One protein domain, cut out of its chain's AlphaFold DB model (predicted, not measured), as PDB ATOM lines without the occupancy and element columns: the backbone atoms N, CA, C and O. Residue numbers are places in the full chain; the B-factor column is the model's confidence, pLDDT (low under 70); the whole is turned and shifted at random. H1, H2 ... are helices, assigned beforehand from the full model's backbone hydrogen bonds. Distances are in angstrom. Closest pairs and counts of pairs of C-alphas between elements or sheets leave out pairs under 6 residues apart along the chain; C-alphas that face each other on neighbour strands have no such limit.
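Overview. This is residues 26 to 87 of the 95 residues of the protein "Dimer_Tnp_hAT domain-containing protein" of Rhizopogon vesiculosus (UniProt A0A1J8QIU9). One long helix, H3, makes the longest axis, with a small head at its first end, where H2 folds back beside it as a helical hairpin and H1 stands crosswise. Residues 70 to 87 of H3 stick out as a free arm. The printed part has 62 residues with three named helices, H1, H2, H3, and no named strand: all helix. It is only just loose, close to extended, with a radius of gyration of the C-alphas of 15.8 A and spans of 51 by 24 by 16 A.

Along the chain. H1, residues 27 to 36, begins at C-alpha 27 (115.932, 181.800, 137.691) and is 14.4 A long. H2, residues 46 to 52, measures 10.1 A. H3, residues 58 to 87, measures 45.8 A and ends at C-alpha 87 (141.792, 203.527, 103.022).

Arrangement. H1 touches H3 at residues 59 to 60 alone, the closest C-alphas, of Val 27 and Thr 59, being 6.5 A apart; the lines are only just about perpendicular, at 70.4 degrees. H2 touches H3 at residues 61 to 65 alone, with C-alphas of Trp 50 and Phe 61 closest at 6.2 A, at a shallow tilt of 24 degrees, opposite ways. H1 and H2 are apart. Every O i to N i+4 pair is within hydrogen-bond range in H1 and H2, and 22 of 26 in H3.

Size, cuts and confidence. The printed part has no cut and no long link. Residues 39 to 43 and 69 to 87 have pLDDT under 70.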
ATOM      1  N   THR A  26     114.511 180.826 142.206       80.12
ATOM      2  CA  THR A  26     114.745 180.105 140.958       80.12
ATOM      3  C   THR A  26     114.869 181.132 139.835       80.12
ATOM      4  O   THR A  26     114.111 182.098 139.805       80.12
ATOM      5  N   VAL A  27     115.747 180.904 138.856       78.88
ATOM      6  CA  VAL A  27     115.932 181.800 137.691       78.88
ATOM      7  C   VAL A  27     114.602 182.176 137.026       78.88
ATOM      8  O   VAL A  27     114.402 183.299 136.574       78.88
ATOM      9  N   LYS A  28     113.638 181.248 137.024       80.06
ATOM     10  CA  LYS A  28     112.271 181.480 136.548       80.06
ATOM     11  C   LYS A  28     111.539 182.569 137.341       80.06
ATOM     12  O   LYS A  28     110.838 183.374 136.742       80.06
ATOM     13  N   GLN A  29     111.685 182.599 138.661       83.94
ATOM     14  CA  GLN A  29     111.088 183.609 139.534       83.94
ATOM     15  C   GLN A  29     111.755 184.975 139.342       83.94
ATOM     16  O   GLN A  29     111.044 185.968 139.204       83.94
ATOM     17  N   GLU A  30     113.091 185.024 139.260       85.75
ATOM     18  CA  GLU A  30     113.824 186.244 138.876       85.75
ATOM     19  C   GLU A  30     113.326 186.785 137.526       85.75
ATOM     20  O   GLU A  30     113.003 187.964 137.405       85.75
ATOM     21  N   TYR A  31     113.185 185.915 136.523       82.94
ATOM     22  CA  TYR A  31     112.711 186.288 135.190       82.94
ATOM     23  C   TYR A  31     111.276 186.831 135.193       82.94
ATOM     24  O   TYR A  31     111.006 187.857 134.571       82.94
ATOM     25  N   GLN A  32     110.350 186.175 135.898       84.44
ATOM     26  CA  GLN A  32     108.961 186.640 136.002       84.44
ATOM     27  C   GLN A  32     108.866 188.009 136.691       84.44
ATOM     28  O   GLN A  32     108.080 188.866 136.282       84.44
ATOM     29  N   ALA A  33     109.699 188.241 137.703       84.19
ATOM     30  CA  ALA A  33     109.814 189.544 138.340       84.19
ATOM     31  C   ALA A  33     110.433 190.588 137.389       84.19
ATOM     32  O   ALA A  33     109.920 191.695 137.285       84.19
ATOM     33  N   TYR A  34     111.457 190.238 136.608       82.44
ATOM     34  CA  TYR A  34     112.063 191.150 135.634       82.44
ATOM     35  C   TYR A  34     111.080 191.615 134.543       82.44
ATOM     36  O   TYR A  34     111.021 192.805 134.242       82.44
ATOM     37  N   ILE A  35     110.262 190.717 133.978       84.94
ATOM     38  CA  ILE A  35     109.300 191.078 132.914       84.94
ATOM     39  C   ILE A  35     108.105 191.900 133.415       84.94
ATOM     40  O   ILE A  35     107.402 192.510 132.610       84.94
ATOM     41  N   THR A  36     107.841 191.885 134.724       84.69
ATOM     42  CA  THR A  36     106.758 192.661 135.346       84.69
ATOM     43  C   THR A  36     107.215 194.050 135.788       84.69
ATOM     44  O   THR A  36     106.373 194.923 136.006       84.69
ATOM     45  N   VAL A  37     108.528 194.291 135.872       80.69
ATOM     46  CA  VAL A  37     109.080 195.615 136.165       80.69
ATOM     47  C   VAL A  37     108.825 196.564 134.980       80.69
ATOM     48  O   VAL A  37     109.125 196.225 133.833       80.69
ATOM     49  N   PRO A  38     108.287 197.773 135.222       76.38
ATOM     50  CA  PRO A  38     108.081 198.762 134.170       76.38
ATOM     51  C   PRO A  38     109.405 199.195 133.522       76.38
ATOM     52  O   PRO A  38     110.422 199.382 134.190       76.38
ATOM     53  N   VAL A  39     109.371 199.387 132.198       68.56
ATOM     54  CA  VAL A  39     110.545 199.720 131.375       68.56
ATOM     55  C   VAL A  39     111.195 201.023 131.849       68.56
ATOM     56  O   VAL A  39     110.523 202.038 132.038       68.56
ATOM     57  N   CYS A  40     112.519 200.994 132.022       65.81
ATOM     58  CA  CYS A  40     113.286 202.133 132.515       65.81
ATOM     59  C   CYS A  40     113.199 203.351 131.574       65.81
ATOM     60  O   CYS A  40     113.053 203.223 130.354       65.81
ATOM     61  N   VAL A  41     113.325 204.552 132.145       69.69
ATOM     62  CA  VAL A  41     113.273 205.820 131.404       69.69
ATOM     63  C   VAL A  41     114.433 205.886 130.404       69.69
ATOM     64  O   VAL A  41     115.590 205.621 130.756       69.69
ATOM     65  N   LYS A  42     114.125 206.250 129.149       61.97
ATOM     66  CA  LYS A  42     115.112 206.406 128.067       61.97
ATOM     67  C   LYS A  42     116.254 207.324 128.521       61.97
ATOM     68  O   LYS A  42     116.006 208.452 128.930       61.97
ATOM     69  N   GLY A  43     117.492 206.841 128.411       69.50
ATOM     70  CA  GLY A  43     118.705 207.584 128.781       69.50
ATOM     71  C   GLY A  43     119.393 207.101 130.061       69.50
ATOM     72  O   GLY A  43     120.508 207.533 130.341       69.50
ATOM     73  N   THR A  44     118.786 206.176 130.810       72.62
ATOM     74  CA  THR A  44     119.448 205.566 131.972       72.62
ATOM     75  C   THR A  44     120.508 204.564 131.502       72.62
ATOM     76  O   THR A  44     120.184 203.680 130.705       72.62
ATOM     77  N   PRO A  45     121.772 204.660 131.963       76.94
ATOM     78  CA  PRO A  45     122.782 203.662 131.640       76.94
ATOM     79  C   PRO A  45     122.352 202.299 132.196       76.94
ATOM     80  O   PRO A  45     122.243 202.126 133.408       76.94
ATOM     81  N   ILE A  46     122.126 201.337 131.296       77.75
ATOM     82  CA  ILE A  46     121.604 199.997 131.612       77.75
ATOM     83  C   ILE A  46     122.448 199.277 132.675       77.75
ATOM     84  O   ILE A  46     121.908 198.575 133.521       77.75
ATOM     85  N   ILE A  47     123.761 199.530 132.693       80.56
ATOM     86  CA  ILE A  47     124.696 198.974 133.678       80.56
ATOM     87  C   ILE A  47     124.362 199.463 135.094       80.56
ATOM     88  O   ILE A  47     124.257 198.645 135.998       80.56
ATOM     89  N   LYS A  48     124.088 200.762 135.285       82.06
ATOM     90  CA  LYS A  48     123.733 201.297 136.614       82.06
ATOM     91  C   LYS A  48     122.401 200.759 137.122       82.06
ATOM     92  O   LYS A  48     122.201 200.625 138.324       82.06
ATOM     93  N   TRP A  49     121.475 200.471 136.209       83.56
ATOM     94  CA  TRP A  49     120.216 199.831 136.572       83.56
ATOM     95  C   TRP A  49     120.455 198.402 137.079       83.56
ATOM     96  O   TRP A  49     119.900 198.024 138.108       83.56
ATOM     97  N   TRP A  50     121.325 197.636 136.414       85.31
ATOM     98  CA  TRP A  50     121.710 196.293 136.856       85.31
ATOM     99  C   TRP A  50     122.482 196.303 138.179       85.31
ATOM    100  O   TRP A  50     122.186 195.478 139.034       85.31
ATOM    101  N   GLU A  51     123.389 197.261 138.394       83.81
ATOM    102  CA  GLU A  51     124.090 197.443 139.678       83.81
ATOM    103  C   GLU A  51     123.109 197.669 140.837       83.81
ATOM    104  O   GLU A  51     123.233 197.050 141.889       83.81
ATOM    105  N   TYR A  52     122.091 198.512 140.636       85.56
ATOM    106  CA  TYR A  52     121.076 198.769 141.660       85.56
ATOM    107  C   TYR A  52     120.204 197.538 141.961       85.56
ATOM    108  O   TYR A  52     119.761 197.356 143.092       85.56
ATOM    109  N   ASN A  53     119.958 196.684 140.963       83.81
ATOM    110  CA  ASN A  53     119.090 195.510 141.090       83.81
ATOM    111  C   ASN A  53     119.864 194.189 141.280       83.81
ATOM    112  O   ASN A  53     119.258 193.118 141.249       83.81
ATOM    113  N   GLN A  54     121.180 194.244 141.513       83.81
ATOM    114  CA  GLN A  54     122.041 193.063 141.650       83.81
ATOM    115  C   GLN A  54     121.568 192.116 142.760       83.81
ATOM    116  O   GLN A  54     121.588 190.901 142.590       83.81
ATOM    117  N   SER A  55     121.118 192.662 143.891       83.00
ATOM    118  CA  SER A  55     120.634 191.864 145.020       83.00
ATOM    119  C   SER A  55     119.281 191.198 144.758       83.00
ATOM    120  O   SER A  55     118.957 190.219 145.418       83.00
ATOM    121  N   ALA A  56     118.482 191.737 143.832       81.81
ATOM    122  CA  ALA A  56     117.157 191.218 143.496       81.81
ATOM    123  C   ALA A  56     117.200 190.162 142.381       81.81
ATOM    124  O   ALA A  56     116.327 189.298 142.321       81.81
ATOM    125  N   PHE A  57     118.204 190.241 141.500       85.25
ATOM    126  CA  PHE A  57     118.359 189.346 140.353       85.25
ATOM    127  C   PHE A  57     119.817 188.895 140.181       85.25
ATOM    128  O   PHE A  57     120.460 189.266 139.195       85.25
ATOM    129  N   PRO A  58     120.384 188.131 141.130       83.06
ATOM    130  CA  PRO A  58     121.793 187.745 141.083       83.06
ATOM    131  C   PRO A  58     122.138 186.926 139.832       83.06
ATOM    132  O   PRO A  58     123.203 187.126 139.242       83.06
ATOM    133  N   THR A  59     121.232 186.053 139.375       85.38
ATOM    134  CA  THR A  59     121.480 185.207 138.201       85.38
ATOM    135  C   THR A  59     121.368 185.999 136.900       85.38
ATOM    136  O   THR A  59     122.223 185.884 136.019       85.38
ATOM    137  N   LEU A  60     120.334 186.837 136.771       84.31
ATOM    138  CA  LEU A  60     120.183 187.703 135.595       84.31
ATOM    139  C   LEU A  60     121.288 188.765 135.518       84.31
ATOM    140  O   LEU A  60     121.747 189.074 134.421       84.31
ATOM    141  N   PHE A  61     121.743 189.287 136.661       85.56
ATOM    142  CA  PHE A  61     122.842 190.245 136.740       85.56
ATOM    143  C   PHE A  61     124.144 189.662 136.189       85.56
ATOM    144  O   PHE A  61     124.787 190.306 135.363       85.56
ATOM    145  N   ALA A  62     124.507 188.439 136.594       85.31
ATOM    146  CA  ALA A  62     125.707 187.768 136.094       85.31
ATOM    147  C   ALA A  62     125.674 187.636 134.561       85.31
ATOM    148  O   ALA A  62     126.596 188.079 133.881       85.31
ATOM    149  N   MET A  63     124.552 187.161 134.006       84.88
ATOM    150  CA  MET A  63     124.376 187.091 132.551       84.88
ATOM    151  C   MET A  63     124.440 188.474 131.891       84.88
ATOM    152  O   MET A  63     125.088 188.645 130.860       84.88
ATOM    153  N   ALA A  64     123.788 189.487 132.464       84.88
ATOM    154  CA  ALA A  64     123.808 190.840 131.917       84.88
ATOM    155  C   ALA A  64     125.230 191.424 131.880       84.88
ATOM    156  O   ALA A  64     125.595 192.072 130.897       84.88
ATOM    157  N   MET A  65     126.043 191.173 132.908       84.56
ATOM    158  CA  MET A  65     127.447 191.593 132.957       84.56
ATOM    159  C   MET A  65     128.351 190.804 132.009       84.56
ATOM    160  O   MET A  65     129.361 191.348 131.581       84.56
ATOM    161  N   ASP A  66     127.986 189.588 131.614       82.31
ATOM    162  CA  ASP A  66     128.718 188.860 130.576       82.31
ATOM    163  C   ASP A  66     128.360 189.379 129.174       82.31
ATOM    164  O   ASP A  66     129.238 189.674 128.365       82.31
ATOM    165  N   TYR A  67     127.070 189.558 128.870       75.75
ATOM    166  CA  TYR A  67     126.617 189.879 127.509       75.75
ATOM    167  C   TYR A  67     126.702 191.369 127.135       75.75
ATOM    168  O   TYR A  67     127.010 191.694 125.984       75.75
ATOM    169  N   LEU A  68     126.433 192.294 128.066       74.44
ATOM    170  CA  LEU A  68     126.415 193.735 127.764       74.44
ATOM    171  C   LEU A  68     127.807 194.292 127.403       74.44
ATOM    172  O   LEU A  68     127.901 195.047 126.429       74.44
ATOM    173  N   PRO A  69     128.902 193.929 128.102       67.75
ATOM    174  CA  PRO A  69     130.243 194.390 127.746       67.75
ATOM    175  C   PRO A  69     130.750 193.810 126.424       67.75
ATOM    176  O   PRO A  69     131.442 194.511 125.685       67.75
ATOM    177  N   ILE A  70     130.361 192.574 126.078       64.50
ATOM    178  CA  ILE A  70     130.702 191.966 124.782       64.50
ATOM    179  C   ILE A  70     130.156 192.838 123.645       64.50
ATOM    180  O   ILE A  70     130.918 193.244 122.768       64.50
ATOM    181  N   GLN A  71     128.878 193.226 123.700       59.16
ATOM    182  CA  GLN A  71     128.294 194.130 122.701       59.16
ATOM    183  C   GLN A  71     128.927 195.530 122.731       59.16
ATOM    184  O   GLN A  71     129.194 196.106 121.676       59.16
ATOM    185  N   ALA A  72     129.219 196.067 123.918       58.53
ATOM    186  CA  ALA A  72     129.855 197.377 124.055       58.53
ATOM    187  C   ALA A  72     131.285 197.426 123.482       58.53
ATOM    188  O   ALA A  72     131.698 198.482 123.011       58.53
ATOM    189  N   SER A  73     132.024 196.310 123.488       58.97
ATOM    190  CA  SER A  73     133.338 196.186 122.838       58.97
ATOM    191  C   SER A  73     133.255 195.886 121.337       58.97
ATOM    192  O   SER A  73     134.054 196.418 120.572       58.97
ATOM    193  N   ALA A  74     132.267 195.112 120.879       57.44
ATOM    194  CA  ALA A  74     132.140 194.745 119.467       57.44
ATOM    195  C   ALA A  74     131.797 195.953 118.571       57.44
ATOM    196  O   ALA A  74     132.383 196.133 117.505       57.44
ATOM    197  N   VAL A  75     130.902 196.831 119.031       55.00
ATOM    198  CA  VAL A  75     130.441 198.010 118.273       55.00
ATOM    199  C   VAL A  75     131.559 199.022 117.938       55.00
ATOM    200  O   VAL A  75     131.594 199.519 116.809       55.00
ATOM    201  N   PRO A  76     132.485 199.393 118.845       50.44
ATOM    202  CA  PRO A  76     133.640 200.209 118.475       50.44
ATOM    203  C   PRO A  76     134.650 199.438 117.617       50.44
ATOM    204  O   PRO A  76     135.243 200.051 116.732       50.44
ATOM    205  N   CYS A  77     134.814 198.121 117.802       50.62
ATOM    206  CA  CYS A  77     135.700 197.309 116.963       50.62
ATOM    207  C   CYS A  77     135.265 197.318 115.489       50.62
ATOM    208  O   CYS A  77     136.101 197.557 114.624       50.62
ATOM    209  N   GLU A  78     133.973 197.172 115.187       53.22
ATOM    210  CA  GLU A  78     133.460 197.280 113.812       53.22
ATOM    211  C   GLU A  78     133.625 198.686 113.228       53.22
ATOM    212  O   GLU A  78     133.933 198.841 112.045       53.22
ATOM    213  N   ARG A  79     133.462 199.729 114.051       55.31
ATOM    214  CA  ARG A  79     133.609 201.123 113.610       55.31
ATOM    215  C   ARG A  79     135.059 201.462 113.264       55.31
ATOM    216  O   ARG A  79     135.314 202.120 112.258       55.31
ATOM    217  N   VAL A  80     136.006 200.985 114.071       53.72
ATOM    218  CA  VAL A  80     137.445 201.149 113.825       53.72
ATOM    219  C   VAL A  80     137.887 200.303 112.625       53.72
ATOM    220  O   VAL A  80     138.657 200.782 111.796       53.72
ATOM    221  N   PHE A  81     137.345 199.092 112.460       52.78
ATOM    222  CA  PHE A  81     137.671 198.230 111.322       52.78
ATOM    223  C   PHE A  81     137.078 198.743 109.998       52.78
ATOM    224  O   PHE A  81     137.767 198.760 108.982       52.78
ATOM    225  N   SER A  82     135.846 199.264 110.012       52.41
ATOM    226  CA  SER A  82     135.224 199.897 108.836       52.41
ATOM    227  C   SER A  82     135.942 201.190 108.443       52.41
ATOM    228  O   SER A  82     136.171 201.430 107.262       52.41
ATOM    229  N   SER A  83     136.384 201.986 109.425       53.38
ATOM    230  CA  SER A  83     137.209 203.173 109.164       53.38
ATOM    231  C   SER A  83     138.567 202.823 108.550       53.38
ATOM    232  O   SER A  83     139.109 203.620 107.787       53.38
ATOM    233  N   SER A  84     139.134 201.657 108.871       52.56
ATOM    234  CA  SER A  84     140.413 201.213 108.308       52.56
ATOM    235  C   SER A  84     140.265 200.594 106.912       52.56
ATOM    236  O   SER A  84     141.191 200.694 106.108       52.56
ATOM    237  N   ALA A  85     139.112 199.996 106.591       54.03
ATOM    238  CA  ALA A  85     138.841 199.391 105.284       54.03
ATOM    239  C   ALA A  85     138.637 200.424 104.154       54.03
ATOM    240  O   ALA A  85     138.899 200.124 102.987       54.03
ATOM    241  N   GLU A  86     138.237 201.657 104.482       53.88
ATOM    242  CA  GLU A  86     138.027 202.735 103.499       53.88
ATOM    243  C   GLU A  86     139.343 203.299 102.913       53.88
ATOM    244  O   GLU A  86     139.342 203.941 101.861       53.88
ATOM    245  N   THR A  87     140.498 203.022 103.528       56.06
ATOM    246  CA  THR A  87     141.792 203.527 103.022       56.06
ATOM    247  C   THR A  87     142.513 202.528 102.104       56.06
ATOM    248  O   THR A  87     143.359 202.935 101.306       56.06
TER     249      THR A  87